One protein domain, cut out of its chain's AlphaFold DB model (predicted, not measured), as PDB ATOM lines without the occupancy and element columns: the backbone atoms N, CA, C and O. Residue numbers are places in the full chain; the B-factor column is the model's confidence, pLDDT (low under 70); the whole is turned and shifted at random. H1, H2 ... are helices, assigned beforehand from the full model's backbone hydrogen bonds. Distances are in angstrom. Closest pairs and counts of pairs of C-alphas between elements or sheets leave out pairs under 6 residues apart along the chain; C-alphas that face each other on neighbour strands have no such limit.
ATOM      1  N   GLU A  51     110.995  74.970  97.566       89.25
ATOM      2  CA  GLU A  51     112.428  74.801  97.851       89.25
ATOM      3  C   GLU A  51     113.233  76.076  97.541       89.25
ATOM      4  O   GLU A  51     114.131  76.460  98.295       89.25
ATOM      5  N   GLU A  52     112.863  76.805  96.484       94.44
ATOM      6  CA  GLU A  52     113.473  78.097  96.166       94.44
ATOM      7  C   GLU A  52     113.244  79.149  97.256       94.44
ATOM      8  O   GLU A  52     114.157  79.919  97.565       94.44
ATOM      9  N   GLN A  53     112.044  79.209  97.841       93.38
ATOM     10  CA  GLN A  53     111.738  80.148  98.924       93.38
ATOM     11  C   GLN A  53     112.553  79.823 100.178       93.38
ATOM     12  O   GLN A  53     113.128  80.732 100.780       93.38
ATOM     13  N   ILE A  54     112.680  78.535 100.513       91.62
ATOM     14  CA  ILE A  54     113.504  78.061 101.635       91.62
ATOM     15  C   ILE A  54     114.974  78.445 101.416       91.62
ATOM     16  O   ILE A  54     115.618  79.007 102.306       91.62
ATOM     17  N   ASN A  55     115.507  78.215 100.214       95.00
ATOM     18  CA  ASN A  55     116.889  78.569  99.889       95.00
ATOM     19  C   ASN A  55     117.130  80.087  99.931       95.00
ATOM     20  O   ASN A  55     118.171  80.531 100.426       95.00
ATOM     21  N   LYS A  56     116.167  80.898  99.473       96.50
ATOM     22  CA  LYS A  56     116.237  82.366  99.573       96.50
ATOM     23  C   LYS A  56     116.243  82.837 101.028       96.50
ATOM     24  O   LYS A  56     117.075  83.673 101.374       96.50
ATOM     25  N   GLN A  57     115.389  82.277 101.886       94.25
ATOM     26  CA  GLN A  57     115.378  82.595 103.320       94.25
ATOM     27  C   GLN A  57     116.700  82.227 103.994       94.25
ATOM     28  O   GLN A  57     117.266  83.047 104.711       94.25
ATOM     29  N   LYS A  58     117.242  81.042 103.697       95.94
ATOM     30  CA  LYS A  58     118.538  80.610 104.234       95.94
ATOM     31  C   LYS A  58     119.672  81.557 103.836       95.94
ATOM     32  O   LYS A  58     120.535  81.866 104.652       95.94
ATOM     33  N   LYS A  59     119.666  82.044 102.591       97.62
ATOM     34  CA  LYS A  59     120.642  83.039 102.126       97.62
ATOM     35  C   LYS A  59     120.504  84.366 102.879       97.62
ATOM     36  O   LYS A  59     121.519  84.919 103.288       97.62
ATOM     37  N   LEU A  60     119.275  84.846 103.081       96.88
ATOM     38  CA  LEU A  60     119.010  86.069 103.848       96.88
ATOM     39  C   LEU A  60     119.436  85.934 105.314       96.88
ATOM     40  O   LEU A  60     119.997  86.870 105.875       96.88
ATOM     41  N   GLU A  61     119.216  84.772 105.927       96.88
ATOM     42  CA  GLU A  61     119.649  84.496 107.298       96.88
ATOM     43  C   GLU A  61     121.180  84.555 107.435       96.88
ATOM     44  O   GLU A  61     121.700  85.198 108.346       96.88
ATOM     45  N   GLU A  62     121.912  83.913 106.521       97.19
ATOM     46  CA  GLU A  62     123.381  83.956 106.500       97.19
ATOM     47  C   GLU A  62     123.916  85.376 106.263       97.19
ATOM     48  O   GLU A  62     124.866  85.805 106.922       97.19
ATOM     49  N   GLU A  63     123.286  86.139 105.367       97.94
ATOM     50  CA  GLU A  63     123.651  87.532 105.103       97.94
ATOM     51  C   GLU A  63     123.428  88.422 106.334       97.94
ATOM     52  O   GLU A  63     124.340  89.150 106.735       97.94
ATOM     53  N   ALA A  64     122.278  88.286 107.001       97.62
ATOM     54  CA  ALA A  64     121.971  89.012 108.232       97.62
ATOM     55  C   ALA A  64     122.961  88.678 109.362       97.62
ATOM     56  O   ALA A  64     123.424  89.577 110.070       97.62
ATOM     57  N   LYS A  65     123.356  87.404 109.513       97.31
ATOM     58  CA  LYS A  65     124.396  86.996 110.478       97.31
ATOM     59  C   LYS A  65     125.746  87.633 110.162       97.31
ATOM     60  O   LYS A  65     126.420  88.130 111.067       97.31
ATOM     61  N   ALA A  66     126.144  87.640 108.890       96.44
ATOM     62  CA  ALA A  66     127.396  88.257 108.465       96.44
ATOM     63  C   ALA A  66     127.394  89.777 108.698       96.44
ATOM     64  O   ALA A  66     128.415  90.346 109.096       96.44
ATOM     65  N   GLU A  67     126.261  90.441 108.476       97.19
ATOM     66  CA  GLU A  67     126.103  91.872 108.733       97.19
ATOM     67  C   GLU A  67     126.134  92.198 110.233       97.19
ATOM     68  O   GLU A  67     126.883  93.089 110.647       97.19
ATOM     69  N   ALA A  68     125.428  91.420 111.060       95.94
ATOM     70  CA  ALA A  68     125.454  91.556 112.516       95.94
ATOM     71  C   ALA A  68     126.877  91.399 113.078       95.94
ATOM     72  O   ALA A  68     127.332  92.246 113.851       95.94
ATOM     73  N   ALA A  69     127.630  90.390 112.620       95.69
ATOM     74  CA  ALA A  69     129.019  90.179 113.034       95.69
ATOM     75  C   ALA A  69     129.938  91.352 112.634       95.69
ATOM     76  O   ALA A  69     130.799  91.778 113.411       95.69
ATOM     77  N   LYS A  70     129.744  91.928 111.437       95.94
ATOM     78  CA  LYS A  70     130.469  93.140 111.014       95.94
ATOM     79  C   LYS A  70     130.132  94.337 111.902       95.94
ATOM     80  O   LYS A  70     131.036  95.109 112.230       95.94
ATOM     81  N   HIS A  71     128.861  94.518 112.264       96.56
ATOM     82  CA  HIS A  71     128.427  95.616 113.127       96.56
ATOM     83  C   HIS A  71     129.002  95.476 114.543       96.56
ATOM     84  O   HIS A  71     129.609  96.417 115.050       96.56
ATOM     85  N   GLU A  72     128.920  94.286 115.136       94.25
ATOM     86  CA  GLU A  72     129.499  93.982 116.449       94.25
ATOM     87  C   GLU A  72     131.012  94.250 116.483       94.25
ATOM     88  O   GLU A  72     131.520  94.874 117.417       94.25
ATOM     89  N   GLY A  73     131.737  93.866 115.426       92.69
ATOM     90  CA  GLY A  73     133.163  94.168 115.293       92.69
ATOM     91  C   GLY A  73     133.468  95.672 115.263       92.69
ATOM     92  O   GLY A  73     134.465  96.109 115.842       92.69
ATOM     93  N   LYS A  74     132.609  96.483 114.629       94.12
ATOM     94  CA  LYS A  74     132.747  97.952 114.623       94.12
ATOM     95  C   LYS A  74     132.458  98.554 115.998       94.12
ATOM     96  O   LYS A  74     133.243  99.390 116.439       94.12
ATOM     97  N   VAL A  75     131.389  98.111 116.663       97.00
ATOM     98  CA  VAL A  75     131.006  98.578 118.008       97.00
ATOM     99  C   VAL A  75     132.122  98.289 119.007       97.00
ATOM    100  O   VAL A  75     132.650  99.219 119.612       97.00
ATOM    101  N   ARG A  76     132.601  97.041 119.072       93.50
ATOM    102  CA  ARG A  76     133.716  96.658 119.956       93.50
ATOM    103  C   ARG A  76     134.989  97.450 119.675       93.50
ATOM    104  O   ARG A  76     135.723  97.796 120.595       93.50
ATOM    105  N   LYS A  77     135.281  97.741 118.401       92.00
ATOM    106  CA  LYS A  77     136.439  98.566 118.036       92.00
ATOM    107  C   LYS A  77     136.282 100.004 118.534       92.00
ATOM    108  O   LYS A  77     137.266 100.572 118.995       92.00
ATOM    109  N   ALA A  78     135.089 100.586 118.424       95.19
ATOM    110  CA  ALA A  78     134.813 101.927 118.929       95.19
ATOM    111  C   ALA A  78     134.950 101.982 120.460       95.19
ATOM    112  O   ALA A  78     135.666 102.844 120.958       95.19
ATOM    113  N   GLU A  79     134.384 101.009 121.179       96.44
ATOM    114  CA  GLU A  79     134.532 100.878 122.640       96.44
ATOM    115  C   GLU A  79     136.005 100.743 123.063       96.44
ATOM    116  O   GLU A  79     136.456 101.386 124.006       96.44
ATOM    117  N   LEU A  80     136.799  99.953 122.331       92.94
ATOM    118  CA  LEU A  80     138.241  99.830 122.568       92.94
ATOM    119  C   LEU A  80     139.000 101.142 122.342       92.94
ATOM    120  O   LEU A  80     139.965 101.411 123.055       92.94
ATOM    121  N   ILE A  81     138.606 101.926 121.335       94.62
ATOM    122  CA  ILE A  81     139.206 103.240 121.061       94.62
ATOM    123  C   ILE A  81     138.856 104.226 122.173       94.62
ATOM    124  O   ILE A  81     139.735 104.975 122.585       94.62
ATOM    125  N   ASP A  82     137.619 104.202 122.667       97.38
ATOM    126  CA  ASP A  82     137.177 105.045 123.780       97.38
ATOM    127  C   ASP A  82     137.938 104.708 125.075       97.38
ATOM    128  O   ASP A  82     138.460 105.592 125.749       97.38
ATOM    129  N   LEU A  83     138.117 103.413 125.361       96.62
ATOM    130  CA  LEU A  83     138.788 102.946 126.576       96.62
ATOM    131  C   LEU A  83     140.317 103.125 126.558       96.62
ATOM    132  O   LEU A  83     140.914 103.431 127.588       96.62
ATOM    133  N   LEU A  84     140.976 102.858 125.423       94.50
ATOM    134  CA  LEU A  84     142.448 102.781 125.331       94.50
ATOM    135  C   LEU A  84     143.089 103.909 124.517       94.50
ATOM    136  O   LEU A  84     144.318 104.012 124.475       94.50
ATOM    137  N   GLY A  85     142.287 104.717 123.834       96.31
ATOM    138  CA  GLY A  85     142.751 105.713 122.881       96.31
ATOM    139  C   GLY A  85     143.102 105.129 121.500       96.31
ATOM    140  O   GLY A  85     143.503 103.965 121.355       96.31
ATOM    141  N   PRO A  86     142.997 105.944 120.434       93.12
ATOM    142  CA  PRO A  86     143.183 105.492 119.057       93.12
ATOM    143  C   PRO A  86     144.614 105.022 118.748       93.12
ATOM    144  O   PRO A  86     144.782 104.117 117.924       93.12
ATOM    145  N   GLU A  87     145.639 105.579 119.405       90.56
ATOM    146  CA  GLU A  87     147.052 105.237 119.173       90.56
ATOM    147  C   GLU A  87     147.396 103.809 119.611       90.56
ATOM    148  O   GLU A  87     148.048 103.064 118.871       90.56
ATOM    149  N   VAL A  88     146.925 103.397 120.791       87.94
ATOM    150  CA  VAL A  88     147.168 102.053 121.335       87.94
ATOM    151  C   VAL A  88     146.461 100.999 120.482       87.94
ATOM    152  O   VAL A  88     147.045  99.960 120.161       87.94
ATOM    153  N   VAL A  89     145.229 101.282 120.046       85.00
ATOM    154  CA  VAL A  89     144.448 100.380 119.185       85.00
ATOM    155  C   VAL A  89     145.086 100.229 117.799       85.00
ATOM    156  O   VAL A  89     145.172  99.111 117.285       85.00
ATOM    157  N   HIS A  90     145.589 101.313 117.199       84.81
ATOM    158  CA  HIS A  90     146.267 101.242 115.896       84.81
ATOM    159  C   HIS A  90     147.571 100.439 115.950       84.81
ATOM    160  O   HIS A  90     147.831  99.662 115.030       84.81
ATOM    161  N   LYS A  91     148.362 100.566 117.028       83.50
ATOM    162  CA  LYS A  91     149.589  99.769 117.216       83.50
ATOM    163  C   LYS A  91     149.291  98.269 117.302       83.50
ATOM    164  O   LYS A  91     149.956  97.481 116.637       83.50
ATOM    165  N   LYS A  92     148.254  97.872 118.051       78.44
ATOM    166  CA  LYS A  92     147.857  96.457 118.186       78.44
ATOM    167  C   LYS A  92     147.346  95.844 116.880       78.44
ATOM    168  O   LYS A  92     147.559  94.658 116.648       78.44
ATOM    169  N   ARG A  93     146.679  96.635 116.032       74.75
ATOM    170  CA  ARG A  93     146.135  96.145 114.757       74.75
ATOM    171  C   ARG A  93     147.227  95.779 113.753       74.75
ATOM    172  O   ARG A  93     147.137  94.709 113.170       74.75
ATOM    173  N   LYS A  94     148.260  96.620 113.611       76.44
ATOM    174  CA  LYS A  94     149.403  96.334 112.722       76.44
ATOM    175  C   LYS A  94     150.037  94.982 113.046       76.44
ATOM    176  O   LYS A  94     150.186  94.150 112.169       76.44
ATOM    177  N   HIS A  95     150.250  94.725 114.335       75.44
ATOM    178  CA  HIS A  95     150.835  93.473 114.805       75.44
ATOM    179  C   HIS A  95     150.009  92.232 114.427       75.44
ATOM    180  O   HIS A  95     150.560  91.208 114.042       75.44
ATOM    181  N   ALA A  96     148.675  92.310 114.506       72.88
ATOM    182  CA  ALA A  96     147.806  91.196 114.120       72.88
ATOM    183  C   ALA A  96     147.841  90.912 112.607       72.88
ATOM    184  O   ALA A  96     147.842  89.745 112.208       72.88
ATOM    185  N   ASP A  97     147.888  91.966 111.788       78.06
ATOM    186  CA  ASP A  97     148.001  91.848 110.332       78.06
ATOM    187  C   ASP A  97     149.371  91.244 109.946       78.06
ATOM    188  O   ASP A  97     149.416  90.285 109.171       78.06
ATOM    189  N   ASP A  98     150.460  91.688 110.587       77.69
ATOM    190  CA  ASP A  98     151.822  91.168 110.374       77.69
ATOM    191  C   ASP A  98     151.927  89.663 110.690       77.69
ATOM    192  O   ASP A  98     152.549  88.893 109.954       77.69
ATOM    193  N   ILE A  99     151.264  89.206 111.757       76.56
ATOM    194  CA  ILE A  99     151.194  87.783 112.126       76.56
ATOM    195  C   ILE A  99     150.440  86.979 111.074       76.56
ATOM    196  O   ILE A  99     150.870  85.889 110.686       76.56
ATOM    197  N   HIS A 100     149.286  87.482 110.644       78.75
ATOM    198  CA  HIS A 100     148.477  86.794 109.653       78.75
ATOM    199  C   HIS A 100     149.248  86.646 108.333       78.75
ATOM    200  O   HIS A 100     149.256  85.561 107.741       78.75
ATOM    201  N   ASP A 101     149.951  87.697 107.912       81.38
ATOM    202  CA  ASP A 101     150.792  87.683 106.717       81.38
ATOM    203  C   ASP A 101     152.004  86.759 106.866       81.38
ATOM    204  O   ASP A 101     152.284  85.988 105.941       81.38
ATOM    205  N   TYR A 102     152.643  86.723 108.041       79.00
ATOM    206  CA  TYR A 102     153.682  85.740 108.356       79.00
ATOM    207  C   TYR A 102     153.160  84.309 108.183       79.00
ATOM    208  O   TYR A 102     153.706  83.548 107.386       79.00
ATOM    209  N   PHE A 103     152.044  83.945 108.824       75.75
ATOM    210  CA  PHE A 103     151.468  82.598 108.698       75.75
ATOM    211  C   PHE A 103     151.061  82.259 107.261       75.75
ATOM    212  O   PHE A 103     151.221  81.116 106.818       75.75
ATOM    213  N   LYS A 104     150.531  83.234 106.521       82.00
ATOM    214  CA  LYS A 104     150.167  83.069 105.111       82.00
ATOM    215  C   LYS A 104     151.404  82.816 104.246       82.00
ATOM    216  O   LYS A 104     151.357  81.940 103.378       82.00
ATOM    217  N   ALA A 105     152.502  83.526 104.501       75.38
ATOM    218  CA  ALA A 105     153.785  83.310 103.841       75.38
ATOM    219  C   ALA A 105     154.382  81.940 104.204       75.38
ATOM    220  O   ALA A 105     154.753  81.179 103.311       75.38
ATOM    221  N   THR A 106     154.373  81.555 105.484       72.06
ATOM    222  CA  THR A 106     154.888  80.252 105.940       72.06
ATOM    223  C   THR A 106     154.085  79.081 105.372       72.06
ATOM    224  O   THR A 106     154.655  78.053 105.017       72.06
ATOM    225  N   LYS A 107     152.758  79.215 105.219       73.12
ATOM    226  CA  LYS A 107     151.943  78.179 104.558       73.12
ATOM    227  C   LYS A 107     152.336  77.971 103.095       73.12
ATOM    228  O   LYS A 107     152.346  76.829 102.647       73.12
ATOM    229  N   ARG A 108     152.685  79.042 102.374       68.50
ATOM    230  CA  ARG A 108     153.211  78.941 101.002       68.50
ATOM    231  C   ARG A 108     154.591  78.285 100.972       68.50
ATOM    232  O   ARG A 108     154.839  77.465 100.095       68.50
ATOM    233  N   LEU A 109     155.436  78.584 101.958       61.75
ATOM    234  CA  LEU A 109     156.764  77.979 102.089       61.75
ATOM    235  C   LEU A 109     156.679  76.453 102.271       61.75
ATOM    236  O   LEU A 109     157.397  75.707 101.611       61.75
ATOM    237  N   LYS A 110     155.728  75.972 103.081       62.12
ATOM    238  CA  LYS A 110     155.495  74.531 103.287       62.12
ATOM    239  C   LYS A 110     155.019  73.800 102.041       62.12
ATOM    240  O   LYS A 110     155.360  72.641 101.860       62.12
ATOM    241  N   SER A 111     154.242  74.462 101.185       63.88
ATOM    242  CA  SER A 111     153.828  73.870  99.907       63.88
ATOM    243  C   SER A 111     154.947  73.831  98.862       63.88
ATOM    244  O   SER A 111     154.796  73.132  97.868       63.88
ATOM    245  N   SER A 112     156.039  74.579  99.061       60.44
ATOM    246  CA  SER A 112     157.190  74.603  98.147       60.44
ATOM    247  C   SER A 112     158.360  73.715  98.579       60.44
ATOM    248  O   SER A 112     159.303  73.562  97.810       60.44
ATOM    249  N   ILE A 113     158.328  73.154  99.791       55.25
ATOM    250  CA  ILE A 113     159.361  72.231 100.269       55.25
ATOM    251  C   ILE A 113     158.919  70.814  99.898       55.25
ATOM    252  O   ILE A 113     157.928  70.310 100.424       55.25
ATOM    253  N   ASP A 114     159.637  70.195  98.964       66.06
ATOM    254  CA  ASP A 114     159.453  68.786  98.631       66.06
ATOM    255  C   ASP A 114     160.162  67.936  99.694       66.06
ATOM    256  O   ASP A 114     161.385  67.959  99.816       66.06
ATOM    257  N   TYR A 115     159.389  67.222 100.512       63.78
ATOM    258  CA  TYR A 115     159.901  66.426 101.636       63.78
ATOM    259  C   TYR A 115     160.402  65.032 101.201       63.78
ATOM    260  O   TYR A 115     160.480  64.128 102.034       63.78
TER     261      TYR A 115
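What this domain is: This is residues 51 to 115 of the 199 residues of an uncharacterized protein of Tanacetum cinerariifolium (UniProt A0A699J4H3). Two long helices, H1 and then H2, meet near their ends at residues 81 to 89 and open from there as a wide, flat V. Away from this corner both arms stick out, H1 with residues 51 to 76 and H2 with residues 91 to 112. The printed part has 65 residues, with two named helices and no named strand, and its class is all helix. It is extended, with a radius of gyration of the C-alphas of 19.1 A and spans of 47 by 47 by 9 A.

Where its parts are: H1, residues 51 to 84, begins at C-alpha 51 (112.428, 74.801, 97.851) and is 49.4 A long from first to last C-alpha. H2, residues 86 to 112, is 39.8 A long and ends at C-alpha 112 (157.190, 74.603, 98.147).

How they stand to each other: H1 and H2 are close but not clearly touching; their closest C-alphas, those of Ile 81 and Val 89, are 6.3 A apart. They run opposite ways at a steep tilt of 52 degrees. Each O i to N i+4 pair is within hydrogen-bond range in H1, and 22 of 23 are in H2.

The domain as a whole: The C-alphas farthest apart, of Glu 51 and Glu 87, are 50.8 A apart. The printed part has no cut, and the link from H1 to H2 is tight. Residues 108 to 115 have pLDDT under 70.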